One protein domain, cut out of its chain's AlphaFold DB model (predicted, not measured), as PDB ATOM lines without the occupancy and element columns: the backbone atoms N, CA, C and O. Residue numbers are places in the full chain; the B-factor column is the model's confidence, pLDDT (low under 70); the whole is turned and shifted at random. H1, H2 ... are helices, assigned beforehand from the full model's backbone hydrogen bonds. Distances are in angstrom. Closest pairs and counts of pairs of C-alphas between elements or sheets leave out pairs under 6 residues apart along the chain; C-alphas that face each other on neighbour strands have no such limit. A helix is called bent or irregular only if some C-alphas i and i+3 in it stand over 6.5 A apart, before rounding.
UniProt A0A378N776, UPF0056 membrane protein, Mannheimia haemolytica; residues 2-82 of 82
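AT A GLANCE: This is residues 2 to 82 of the 82 residues of the protein "UPF0056 membrane protein" of Mannheimia haemolytica (UniProt A0A378N776). A flat, wide V of two long helical arms, H2a and H2b, which meet at a corner near residues 45 to 48; the short helix H1 folds back near the far end of H2a, inside the V. The 81 printed residues hold two named helices, H1 then H2, and no named strand: all helix. The whole is extended, with a radius of gyration of the C-alphas of 20.1 A and spans of 51 by 46 by 7 A.

IN THESE COORDINATES: H1, residues 2 to 8, begins at C-alpha 2 (25.468, -14.738, -52.658). H2, residues 15 to 80, was assigned as one helix by its hydrogen bonds but is bent: C-alphas 45 and 48 are 9.3 A apart. Its arms are H2a, residues 15 to 45, 44.6 A long, and H2b, residues 48 to 80, 47.8 A long, ending at C-alpha 80 (45.234, -27.907, -56.394). H2a is irregular, C-alphas 37 and 40 being 6.6 A apart, with a kink of 39 degrees near residue 38.

HOW THE PARTS SIT: H1 and H2a, a helical hairpin, only just touch, with 3 pairs of C-alphas within 8 A, through residues 18 to 21 alone of H2a; the closest C-alphas, of Thr 8 and Gln 18, are 6.5 A apart. They run opposite ways at a steep tilt of 37 degrees, only just past shallow. H2a and H2b are close but not clearly touching, C-alphas 43 and 51 being closest at 6.8 A; they run opposite ways at a steep tilt of 42 degrees. H1 and H2b are apart. Each O i to N i+4 pair is within hydrogen-bond range in H1 and H2b, and 25 of 27 in H2a.

THE WHOLE: The C-alphas of His 44 and Ser 82 are farthest apart, 54.9 A. The printed part has no cut, and the link from H1 to H2 is short. Confidence is under 70 at residues 2 to 16 and 81 to 82.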
ATOM      1  N   MET A   2      24.168 -15.296 -52.232       60.84
ATOM      2  CA  MET A   2      25.468 -14.738 -52.658       60.84
ATOM      3  C   MET A   2      25.408 -13.926 -53.970       60.84
ATOM      4  O   MET A   2      25.920 -12.821 -54.005       60.84
ATOM      5  N   ALA A   3      24.702 -14.394 -55.008       61.72
ATOM      6  CA  ALA A   3      24.588 -13.674 -56.286       61.72
ATOM      7  C   ALA A   3      23.908 -12.293 -56.178       61.72
ATOM      8  O   ALA A   3      24.319 -11.355 -56.844       61.72
ATOM      9  N   ILE A   4      22.899 -12.147 -55.314       62.62
ATOM     10  CA  ILE A   4      22.199 -10.867 -55.116       62.62
ATOM     11  C   ILE A   4      23.080  -9.896 -54.322       62.62
ATOM     12  O   ILE A   4      23.123  -8.709 -54.629       62.62
ATOM     13  N   VAL A   5      23.821 -10.408 -53.334       63.66
ATOM     14  CA  VAL A   5      24.779  -9.612 -52.551       63.66
ATOM     15  C   VAL A   5      25.933  -9.138 -53.438       63.66
ATOM     16  O   VAL A   5      26.266  -7.961 -53.406       63.66
ATOM     17  N   LEU A   6      26.469 -10.013 -54.295       63.41
ATOM     18  CA  LEU A   6      27.537  -9.674 -55.243       63.41
ATOM     19  C   LEU A   6      27.087  -8.686 -56.332       63.41
ATOM     20  O   LEU A   6      27.886  -7.873 -56.769       63.41
ATOM     21  N   LEU A   7      25.817  -8.721 -56.751       60.78
ATOM     22  CA  LEU A   7      25.247  -7.726 -57.672       60.78
ATOM     23  C   LEU A   7      24.938  -6.381 -56.990       60.78
ATOM     24  O   LEU A   7      24.901  -5.356 -57.663       60.78
ATOM     25  N   THR A   8      24.713  -6.375 -55.671       61.66
ATOM     26  CA  THR A   8      24.476  -5.146 -54.889       61.66
ATOM     27  C   THR A   8      25.779  -4.381 -54.620       61.66
ATOM     28  O   THR A   8      25.745  -3.169 -54.416       61.66
ATOM     29  N   ASP A   9      26.930  -5.056 -54.660       63.22
ATOM     30  CA  ASP A   9      28.251  -4.459 -54.452       63.22
ATOM     31  C   ASP A   9      28.926  -4.143 -55.803       63.22
ATOM     32  O   ASP A   9      29.758  -4.899 -56.299       63.22
ATOM     33  N   ASN A  10      28.519  -3.047 -56.459       53.94
ATOM     34  CA  ASN A  10      29.081  -2.655 -57.758       53.94
ATOM     35  C   ASN A  10      29.554  -1.192 -57.801       53.94
ATOM     36  O   ASN A  10      28.913  -0.295 -58.345       53.94
ATOM     37  N   HIS A  11      30.710  -0.974 -57.188       60.22
ATOM     38  CA  HIS A  11      31.917  -0.299 -57.685       60.22
ATOM     39  C   HIS A  11      31.931   0.808 -58.770       60.22
ATOM     40  O   HIS A  11      33.051   1.117 -59.170       60.22
ATOM     41  N   ARG A  12      30.838   1.447 -59.239       56.59
ATOM     42  CA  ARG A  12      30.883   2.794 -59.896       56.59
ATOM     43  C   ARG A  12      29.578   3.388 -60.452       56.59
ATOM     44  O   ARG A  12      29.658   4.505 -60.957       56.59
ATOM     45  N   PHE A  13      28.403   2.754 -60.381       51.09
ATOM     46  CA  PHE A  13      27.219   3.299 -61.071       51.09
ATOM     47  C   PHE A  13      25.874   3.103 -60.338       51.09
ATOM     48  O   PHE A  13      25.537   2.013 -59.905       51.09
ATOM     49  N   HIS A  14      25.129   4.218 -60.266       58.47
ATOM     50  CA  HIS A  14      23.676   4.397 -60.111       58.47
ATOM     51  C   HIS A  14      22.941   3.807 -58.883       58.47
ATOM     52  O   HIS A  14      22.496   2.667 -58.862       58.47
ATOM     53  N   ILE A  15      22.594   4.707 -57.951       63.75
ATOM     54  CA  ILE A  15      21.575   4.544 -56.887       63.75
ATOM     55  C   ILE A  15      20.248   3.952 -57.433       63.75
ATOM     56  O   ILE A  15      19.517   3.282 -56.708       63.75
ATOM     57  N   GLY A  16      19.943   4.158 -58.723       67.69
ATOM     58  CA  GLY A  16      18.761   3.608 -59.396       67.69
ATOM     59  C   GLY A  16      18.710   2.075 -59.448       67.69
ATOM     60  O   GLY A  16      17.678   1.498 -59.113       67.69
ATOM     61  N   ASP A  17      19.817   1.403 -59.775       70.25
ATOM     62  CA  ASP A  17      19.855  -0.068 -59.872       70.25
ATOM     63  C   ASP A  17      19.765  -0.726 -58.485       70.25
ATOM     64  O   ASP A  17      19.177  -1.801 -58.306       70.25
ATOM     65  N   GLN A  18      20.272  -0.028 -57.465       70.31
ATOM     66  CA  GLN A  18      20.160  -0.438 -56.072       70.31
ATOM     67  C   GLN A  18      18.709  -0.379 -55.574       70.31
ATOM     68  O   GLN A  18      18.274  -1.295 -54.876       70.31
ATOM     69  N   ILE A  19      17.932   0.638 -55.972       80.62
ATOM     70  CA  ILE A  19      16.498   0.738 -55.642       80.62
ATOM     71  C   ILE A  19      15.710  -0.407 -56.288       80.62
ATOM     72  O   ILE A  19      14.845  -0.994 -55.636       80.62
ATOM     73  N   ILE A  20      16.025  -0.769 -57.535       82.19
ATOM     74  CA  ILE A  20      15.369  -1.890 -58.228       82.19
ATOM     75  C   ILE A  20      15.683  -3.210 -57.517       82.19
ATOM     76  O   ILE A  20      14.772  -3.976 -57.200       82.19
ATOM     77  N   THR A  21      16.953  -3.456 -57.192       82.75
ATOM     78  CA  THR A  21      17.376  -4.675 -56.483       82.75
ATOM     79  C   THR A  21      16.759  -4.754 -55.083       82.75
ATOM     80  O   THR A  21      16.258  -5.808 -54.683       82.75
ATOM     81  N   ALA A  22      16.715  -3.634 -54.356       83.12
ATOM     82  CA  ALA A  22      16.048  -3.536 -53.059       83.12
ATOM     83  C   ALA A  22      14.533  -3.784 -53.167       83.12
ATOM     84  O   ALA A  22      13.966  -4.490 -52.332       83.12
ATOM     85  N   GLY A  23      13.884  -3.268 -54.214       88.94
ATOM     86  CA  GLY A  23      12.473  -3.524 -54.508       88.94
ATOM     87  C   GLY A  23      12.186  -5.003 -54.785       88.94
ATOM     88  O   GLY A  23      11.234  -5.557 -54.236       88.94
ATOM     89  N   ILE A  24      13.043  -5.673 -55.562       88.12
ATOM     90  CA  ILE A  24      12.936  -7.118 -55.824       88.12
ATOM     91  C   ILE A  24      13.124  -7.914 -54.527       88.12
ATOM     92  O   ILE A  24      12.345  -8.825 -54.250       88.12
ATOM     93  N   MET A  25      14.106  -7.555 -53.697       86.38
ATOM     94  CA  MET A  25      14.320  -8.190 -52.391       86.38
ATOM     95  C   MET A  25      13.106  -8.032 -51.470       86.38
ATOM     96  O   MET A  25      12.664  -9.014 -50.869       86.38
ATOM     97  N   LEU A  26      12.521  -6.832 -51.400       90.62
ATOM     98  CA  LEU A  26      11.288  -6.582 -50.648       90.62
ATOM     99  C   LEU A  26      10.123  -7.431 -51.162       90.62
ATOM    100  O   LEU A  26       9.389  -8.002 -50.359       90.62
ATOM    101  N   LEU A  27       9.980  -7.567 -52.480       92.81
ATOM    102  CA  LEU A  27       8.940  -8.392 -53.090       92.81
ATOM    103  C   LEU A  27       9.128  -9.878 -52.750       92.81
ATOM    104  O   LEU A  27       8.172 -10.538 -52.345       92.81
ATOM    105  N   VAL A  28      10.352 -10.409 -52.847       93.88
ATOM    106  CA  VAL A  28      10.659 -11.803 -52.476       93.88
ATOM    107  C   VAL A  28      10.354 -12.056 -50.999       93.88
ATOM    108  O   VAL A  28       9.741 -13.074 -50.662       93.88
ATOM    109  N   LEU A  29      10.735 -11.130 -50.116       93.25
ATOM    110  CA  LEU A  29      10.415 -11.217 -48.690       93.25
ATOM    111  C   LEU A  29       8.907 -11.168 -48.450       93.25
ATOM    112  O   LEU A  29       8.397 -11.966 -47.668       93.25
ATOM    113  N   PHE A  30       8.189 -10.287 -49.146       95.69
ATOM    114  CA  PHE A  30       6.740 -10.169 -49.029       95.69
ATOM    115  C   PHE A  30       6.020 -11.453 -49.465       95.69
ATOM    116  O   PHE A  30       5.155 -11.952 -48.746       95.69
ATOM    117  N   ILE A  31       6.420 -12.052 -50.590       96.06
ATOM    118  CA  ILE A  31       5.885 -13.351 -51.031       96.06
ATOM    119  C   ILE A  31       6.206 -14.438 -50.005       96.06
ATOM    120  O   ILE A  31       5.328 -15.209 -49.623       96.06
ATOM    121  N   THR A  32       7.449 -14.485 -49.525       94.88
ATOM    122  CA  THR A  32       7.868 -15.457 -48.506       94.88
ATOM    123  C   THR A  32       7.039 -15.304 -47.231       94.88
ATOM    124  O   THR A  32       6.590 -16.297 -46.668       94.88
ATOM    125  N   TYR A  33       6.768 -14.070 -46.807       94.88
ATOM    126  CA  TYR A  33       5.913 -13.775 -45.663       94.88
ATOM    127  C   TYR A  33       4.486 -14.300 -45.858       94.88
ATOM    128  O   TYR A  33       3.952 -14.956 -44.963       94.88
ATOM    129  N   LEU A  34       3.884 -14.097 -47.034       95.50
ATOM    130  CA  LEU A  34       2.558 -14.643 -47.346       95.50
ATOM    131  C   LEU A  34       2.545 -16.179 -47.346       95.50
ATOM    132  O   LEU A  34       1.603 -16.786 -46.831       95.50
ATOM    133  N   LEU A  35       3.598 -16.817 -47.866       93.56
ATOM    134  CA  LEU A  35       3.751 -18.275 -47.820       93.56
ATOM    135  C   LEU A  35       3.881 -18.789 -46.380       93.56
ATOM    136  O   LEU A  35       3.248 -19.783 -46.028       93.56
ATOM    137  N   LEU A  36       4.650 -18.097 -45.533       92.00
ATOM    138  CA  LEU A  36       4.778 -18.425 -44.110       92.00
ATOM    139  C   LEU A  36       3.461 -18.216 -43.355       92.00
ATOM    140  O   LEU A  36       3.106 -19.036 -42.513       92.00
ATOM    141  N   LEU A  37       2.687 -17.180 -43.686       93.06
ATOM    142  CA  LEU A  37       1.353 -16.973 -43.118       93.06
ATOM    143  C   LEU A  37       0.397 -18.116 -43.505       93.06
ATOM    144  O   LEU A  37      -0.364 -18.615 -42.672       93.06
ATOM    145  N   ALA A  38       0.476 -18.583 -44.753       92.62
ATOM    146  CA  ALA A  38      -0.264 -19.748 -45.229       92.62
ATOM    147  C   ALA A  38       0.266 -21.081 -44.661       92.62
ATOM    148  O   ALA A  38      -0.451 -22.086 -44.701       92.62
ATOM    149  N   ALA A  39       1.475 -21.109 -44.085       88.38
ATOM    150  CA  ALA A  39       2.100 -22.333 -43.590       88.38
ATOM    151  C   ALA A  39       1.274 -23.026 -42.502       88.38
ATOM    152  O   ALA A  39       1.237 -24.252 -42.472       88.38
ATOM    153  N   ASN A  40       0.533 -22.280 -41.674       83.69
ATOM    154  CA  ASN A  40      -0.380 -22.874 -40.691       83.69
ATOM    155  C   ASN A  40      -1.493 -23.708 -41.350       83.69
ATOM    156  O   ASN A  40      -1.845 -24.777 -40.855       83.69
ATOM    157  N   ARG A  41      -2.029 -23.262 -42.496       85.38
ATOM    158  CA  ARG A  41      -3.014 -24.046 -43.263       85.38
ATOM    159  C   ARG A  41      -2.360 -25.268 -43.895       85.38
ATOM    160  O   ARG A  41      -2.930 -26.354 -43.834       85.38
ATOM    161  N   ILE A  42      -1.159 -25.101 -44.445       86.19
ATOM    162  CA  ILE A  42      -0.383 -26.187 -45.057       86.19
ATOM    163  C   ILE A  42      -0.053 -27.271 -44.016       86.19
ATOM    164  O   ILE A  42      -0.264 -28.452 -44.280       86.19
ATOM    165  N   GLN A  43       0.379 -26.889 -42.811       85.00
ATOM    166  CA  GLN A  43       0.636 -27.828 -41.714       85.00
ATOM    167  C   GLN A  43      -0.621 -28.601 -41.313       85.00
ATOM    168  O   GLN A  43      -0.545 -29.807 -41.092       85.00
ATOM    169  N   HIS A  44      -1.781 -27.944 -41.276       83.25
ATOM    170  CA  HIS A  44      -3.038 -28.613 -40.945       83.25
ATOM    171  C   HIS A  44      -3.501 -29.594 -42.040       83.25
ATOM    172  O   HIS A  44      -4.084 -30.627 -41.725       83.25
ATOM    173  N   LEU A  45      -3.238 -29.300 -43.318       86.88
ATOM    174  CA  LEU A  45      -3.528 -30.202 -44.445       86.88
ATOM    175  C   LEU A  45      -2.627 -31.448 -44.448       86.88
ATOM    176  O   LEU A  45      -3.092 -32.540 -44.757       86.88
ATOM    177  N   ILE A  46      -1.347 -31.285 -44.103       86.75
ATOM    178  CA  ILE A  46      -0.349 -32.369 -44.084       86.75
ATOM    179  C   ILE A  46      -0.450 -33.212 -42.797       86.75
ATOM    180  O   ILE A  46      -0.154 -34.410 -42.803       86.75
ATOM    181  N   GLY A  47      -0.869 -32.598 -41.689       86.94
ATOM    182  CA  GLY A  47      -0.953 -33.224 -40.372       86.94
ATOM    183  C   GLY A  47       0.414 -33.471 -39.718       86.94
ATOM    184  O   GLY A  47       1.470 -33.428 -40.356       86.94
ATOM    185  N   ASN A  48       0.408 -33.769 -38.414       85.81
ATOM    186  CA  ASN A  48       1.640 -33.939 -37.628       85.81
ATOM    187  C   ASN A  48       2.540 -35.072 -38.145       85.81
ATOM    188  O   ASN A  48       3.764 -34.948 -38.119       85.81
ATOM    189  N   ALA A  49       1.952 -36.172 -38.627       86.00
ATOM    190  CA  ALA A  49       2.716 -37.307 -39.141       86.00
ATOM    191  C   ALA A  49       3.469 -36.952 -40.434       86.00
ATOM    192  O   ALA A  49       4.664 -37.227 -40.545       86.00
ATOM    193  N   GLY A  50       2.804 -36.283 -41.385       86.56
ATOM    194  CA  GLY A  50       3.440 -35.833 -42.624       86.56
ATOM    195  C   GLY A  50       4.511 -34.770 -42.369       86.56
ATOM    196  O   GLY A  50       5.610 -34.859 -42.919       86.56
ATOM    197  N   ALA A  51       4.248 -33.828 -41.456       88.38
ATOM    198  CA  ALA A  51       5.224 -32.814 -41.058       88.38
ATOM    199  C   ALA A  51       6.497 -33.440 -40.454       88.38
ATOM    200  O   ALA A  51       7.610 -33.039 -40.799       88.38
ATOM    201  N   ALA A  52       6.353 -34.469 -39.611       90.56
ATOM    202  CA  ALA A  52       7.486 -35.174 -39.014       90.56
ATOM    203  C   ALA A  52       8.351 -35.901 -40.058       90.56
ATOM    204  O   ALA A  52       9.579 -35.894 -39.952       90.56
ATOM    205  N   ILE A  53       7.737 -36.504 -41.083       93.75
ATOM    206  CA  ILE A  53       8.471 -37.158 -42.176       93.75
ATOM    207  C   ILE A  53       9.247 -36.117 -42.988       93.75
ATOM    208  O   ILE A  53      10.446 -36.289 -43.205       93.75
ATOM    209  N   ILE A  54       8.600 -35.013 -43.376       92.25
ATOM    210  CA  ILE A  54       9.250 -33.931 -44.131       92.25
ATOM    211  C   ILE A  54      10.433 -33.360 -43.341       92.25
ATOM    212  O   ILE A  54      11.517 -33.192 -43.897       92.25
ATOM    213  N   SER A  55      10.269 -33.138 -42.033       92.38
ATOM    214  CA  SER A  55      11.355 -32.655 -41.175       92.38
ATOM    215  C   SER A  55      12.550 -33.614 -41.139       92.38
ATOM    216  O   SER A  55      13.692 -33.155 -41.108       92.38
ATOM    217  N   ARG A  56      12.321 -34.934 -41.165       94.69
ATOM    218  CA  ARG A  56      13.404 -35.930 -41.243       94.69
ATOM    219  C   ARG A  56      14.102 -35.883 -42.597       94.69
ATOM    220  O   ARG A  56      15.328 -35.851 -42.644       94.69
ATOM    221  N   VAL A  57      13.335 -35.838 -43.685       96.56
ATOM    222  CA  VAL A  57      13.876 -35.774 -45.051       96.56
ATOM    223  C   VAL A  57      14.712 -34.510 -45.251       96.56
ATOM    224  O   VAL A  57      15.808 -34.600 -45.798       96.56
ATOM    225  N   MET A  58      14.268 -33.357 -44.737       96.06
ATOM    226  CA  MET A  58      15.047 -32.117 -44.786       96.06
ATOM    227  C   MET A  58      16.419 -32.286 -44.118       96.06
ATOM    228  O   MET A  58      17.430 -31.879 -44.685       96.06
ATOM    229  N   GLY A  59      16.477 -32.955 -42.961       95.25
ATOM    230  CA  GLY A  59      17.738 -33.265 -42.280       95.25
ATOM    231  C   GLY A  59      18.646 -34.211 -43.074       95.25
ATOM    232  O   GLY A  59      19.848 -33.968 -43.175       95.25
ATOM    233  N   LEU A  60      18.081 -35.254 -43.687       97.00
ATOM    234  CA  LEU A  60      18.842 -36.201 -44.513       97.00
ATOM    235  C   LEU A  60      19.424 -35.533 -45.767       97.00
ATOM    236  O   LEU A  60      20.582 -35.774 -46.110       97.00
ATOM    237  N   ILE A  61      18.654 -34.655 -46.419       96.81
ATOM    238  CA  ILE A  61      19.117 -33.882 -47.579       96.81
ATOM    239  C   ILE A  61      20.261 -32.947 -47.169       96.81
ATOM    240  O   ILE A  61      21.284 -32.907 -47.850       96.81
ATOM    241  N   LEU A  62      20.135 -32.239 -46.040       96.50
ATOM    242  CA  LEU A  62      21.202 -31.370 -45.530       96.50
ATOM    243  C   LEU A  62      22.491 -32.151 -45.235       96.50
ATOM    244  O   LEU A  62      23.573 -31.687 -45.597       96.50
ATOM    245  N   ALA A  63      22.390 -33.346 -44.644       97.19
ATOM    246  CA  ALA A  63      23.544 -34.210 -44.399       97.19
ATOM    247  C   ALA A  63      24.219 -34.652 -45.710       97.19
ATOM    248  O   ALA A  63      25.439 -34.557 -45.836       97.19
ATOM    249  N   ALA A  64      23.434 -35.066 -46.710       97.19
ATOM    250  CA  ALA A  64      23.958 -35.443 -48.021       97.19
ATOM    251  C   ALA A  64      24.661 -34.267 -48.720       97.19
ATOM    252  O   ALA A  64      25.764 -34.427 -49.242       97.19
ATOM    253  N   ILE A  65      24.065 -33.068 -48.679       96.62
ATOM    254  CA  ILE A  65      24.660 -31.850 -49.249       96.62
ATOM    255  C   ILE A  65      25.966 -31.492 -48.526       96.62
ATOM    256  O   ILE A  65      26.949 -31.145 -49.181       96.62
ATOM    257  N   ALA A  66      26.010 -31.594 -47.196       96.88
ATOM    258  CA  ALA A  66      27.217 -31.324 -46.418       96.88
ATOM    259  C   ALA A  66      28.358 -32.288 -46.776       96.88
ATOM    260  O   ALA A  66      29.473 -31.841 -47.042       96.88
ATOM    261  N   VAL A  67      28.075 -33.594 -46.851       97.31
ATOM    262  CA  VAL A  67      29.068 -34.608 -47.247       97.31
ATOM    263  C   VAL A  67      29.535 -34.390 -48.687       97.31
ATOM    264  O   VAL A  67      30.731 -34.470 -48.955       97.31
ATOM    265  N   ASN A  68      28.626 -34.054 -49.604       96.62
ATOM    266  CA  ASN A  68      28.983 -33.741 -50.987       96.62
ATOM    267  C   ASN A  68      29.926 -32.530 -51.073       96.62
ATOM    268  O   ASN A  68      30.947 -32.593 -51.753       96.62
ATOM    269  N   ASN A  69      29.622 -31.448 -50.352       95.31
ATOM    270  CA  ASN A  69      30.486 -30.268 -50.318       95.31
ATOM    271  C   ASN A  69      31.849 -30.564 -49.674       95.31
ATOM    272  O   ASN A  69      32.860 -30.066 -50.160       95.31
ATOM    273  N   LEU A  70      31.899 -31.403 -48.633       96.06
ATOM    274  CA  LEU A  70      33.164 -31.875 -48.059       96.06
ATOM    275  C   LEU A  70      33.988 -32.656 -49.081       96.06
ATOM    276  O   LEU A  70      35.181 -32.405 -49.220       96.06
ATOM    277  N   LEU A  71      33.365 -33.581 -49.811       95.31
ATOM    278  CA  LEU A  71      34.064 -34.406 -50.792       95.31
ATOM    279  C   LEU A  71      34.617 -33.568 -51.951       95.31
ATOM    280  O   LEU A  71      35.762 -33.770 -52.350       95.31
ATOM    281  N   ILE A  72      33.835 -32.601 -52.448       95.12
ATOM    282  CA  ILE A  72      34.292 -31.633 -53.456       95.12
ATOM    283  C   ILE A  72      35.454 -30.807 -52.901       95.12
ATOM    284  O   ILE A  72      36.492 -30.732 -53.545       95.12
ATOM    285  N   GLY A  73      35.330 -30.263 -51.687       92.19
ATOM    286  CA  GLY A  73      36.391 -29.465 -51.072       92.19
ATOM    287  C   GLY A  73      37.695 -30.242 -50.865       92.19
ATOM    288  O   GLY A  73      38.771 -29.719 -51.144       92.19
ATOM    289  N   VAL A  74      37.618 -31.506 -50.432       94.69
ATOM    290  CA  VAL A  74      38.798 -32.378 -50.290       94.69
ATOM    291  C   VAL A  74      39.408 -32.690 -51.653       94.69
ATOM    292  O   VAL A  74      40.625 -32.603 -51.809       94.69
ATOM    293  N   ARG A  75      38.588 -33.023 -52.656       91.50
ATOM    294  CA  ARG A  75      39.065 -33.261 -54.023       91.50
ATOM    295  C   ARG A  75      39.784 -32.029 -54.573       91.50
ATOM    296  O   ARG A  75      40.888 -32.173 -55.087       91.50
ATOM    297  N   ASP A  76      39.183 -30.851 -54.453       90.19
ATOM    298  CA  ASP A  76      39.748 -29.602 -54.964       90.19
ATOM    299  C   ASP A  76      41.062 -29.259 -54.253       90.19
ATOM    300  O   ASP A  76      42.024 -28.882 -54.916       90.19
ATOM    301  N   PHE A  77      41.159 -29.492 -52.938       89.44
ATOM    302  CA  PHE A  77      42.411 -29.328 -52.195       89.44
ATOM    303  C   PHE A  77      43.523 -30.242 -52.728       89.44
ATOM    304  O   PHE A  77      44.629 -29.776 -52.975       89.44
ATOM    305  N   PHE A  78      43.238 -31.530 -52.956       84.56
ATOM    306  CA  PHE A  78      44.229 -32.478 -53.481       84.56
ATOM    307  C   PHE A  78      44.581 -32.242 -54.956       84.56
ATOM    308  O   PHE A  78      45.721 -32.475 -55.345       84.56
ATOM    309  N   VAL A  79      43.638 -31.778 -55.780       81.19
ATOM    310  CA  VAL A  79      43.899 -31.436 -57.190       81.19
ATOM    311  C   VAL A  79      44.697 -30.136 -57.306       81.19
ATOM    312  O   VAL A  79      45.509 -30.022 -58.209       81.19
ATOM    313  N   GLN A  80      44.497 -29.175 -56.403       71.81
ATOM    314  CA  GLN A  80      45.234 -27.907 -56.394       71.81
ATOM    315  C   GLN A  80      46.631 -28.019 -55.752       71.81
ATOM    316  O   GLN A  80      47.476 -27.160 -55.989       71.81
ATOM    317  N   ILE A  81      46.872 -29.058 -54.939       59.09
ATOM    318  CA  ILE A  81      48.193 -29.365 -54.357       59.09
ATOM    319  C   ILE A  81      49.107 -30.151 -55.323       59.09
ATOM    320  O   ILE A  81      50.310 -30.241 -55.072       59.09
ATOM    321  N   SER A  82      48.534 -30.742 -56.379       48.06
ATOM    322  CA  SER A  82      49.210 -31.484 -57.458       48.06
ATOM    323  C   SER A  82      49.487 -30.591 -58.660       48.06
ATOM    324  O   SER A  82      50.402 -30.980 -59.420       48.06
TER     325      SER A  82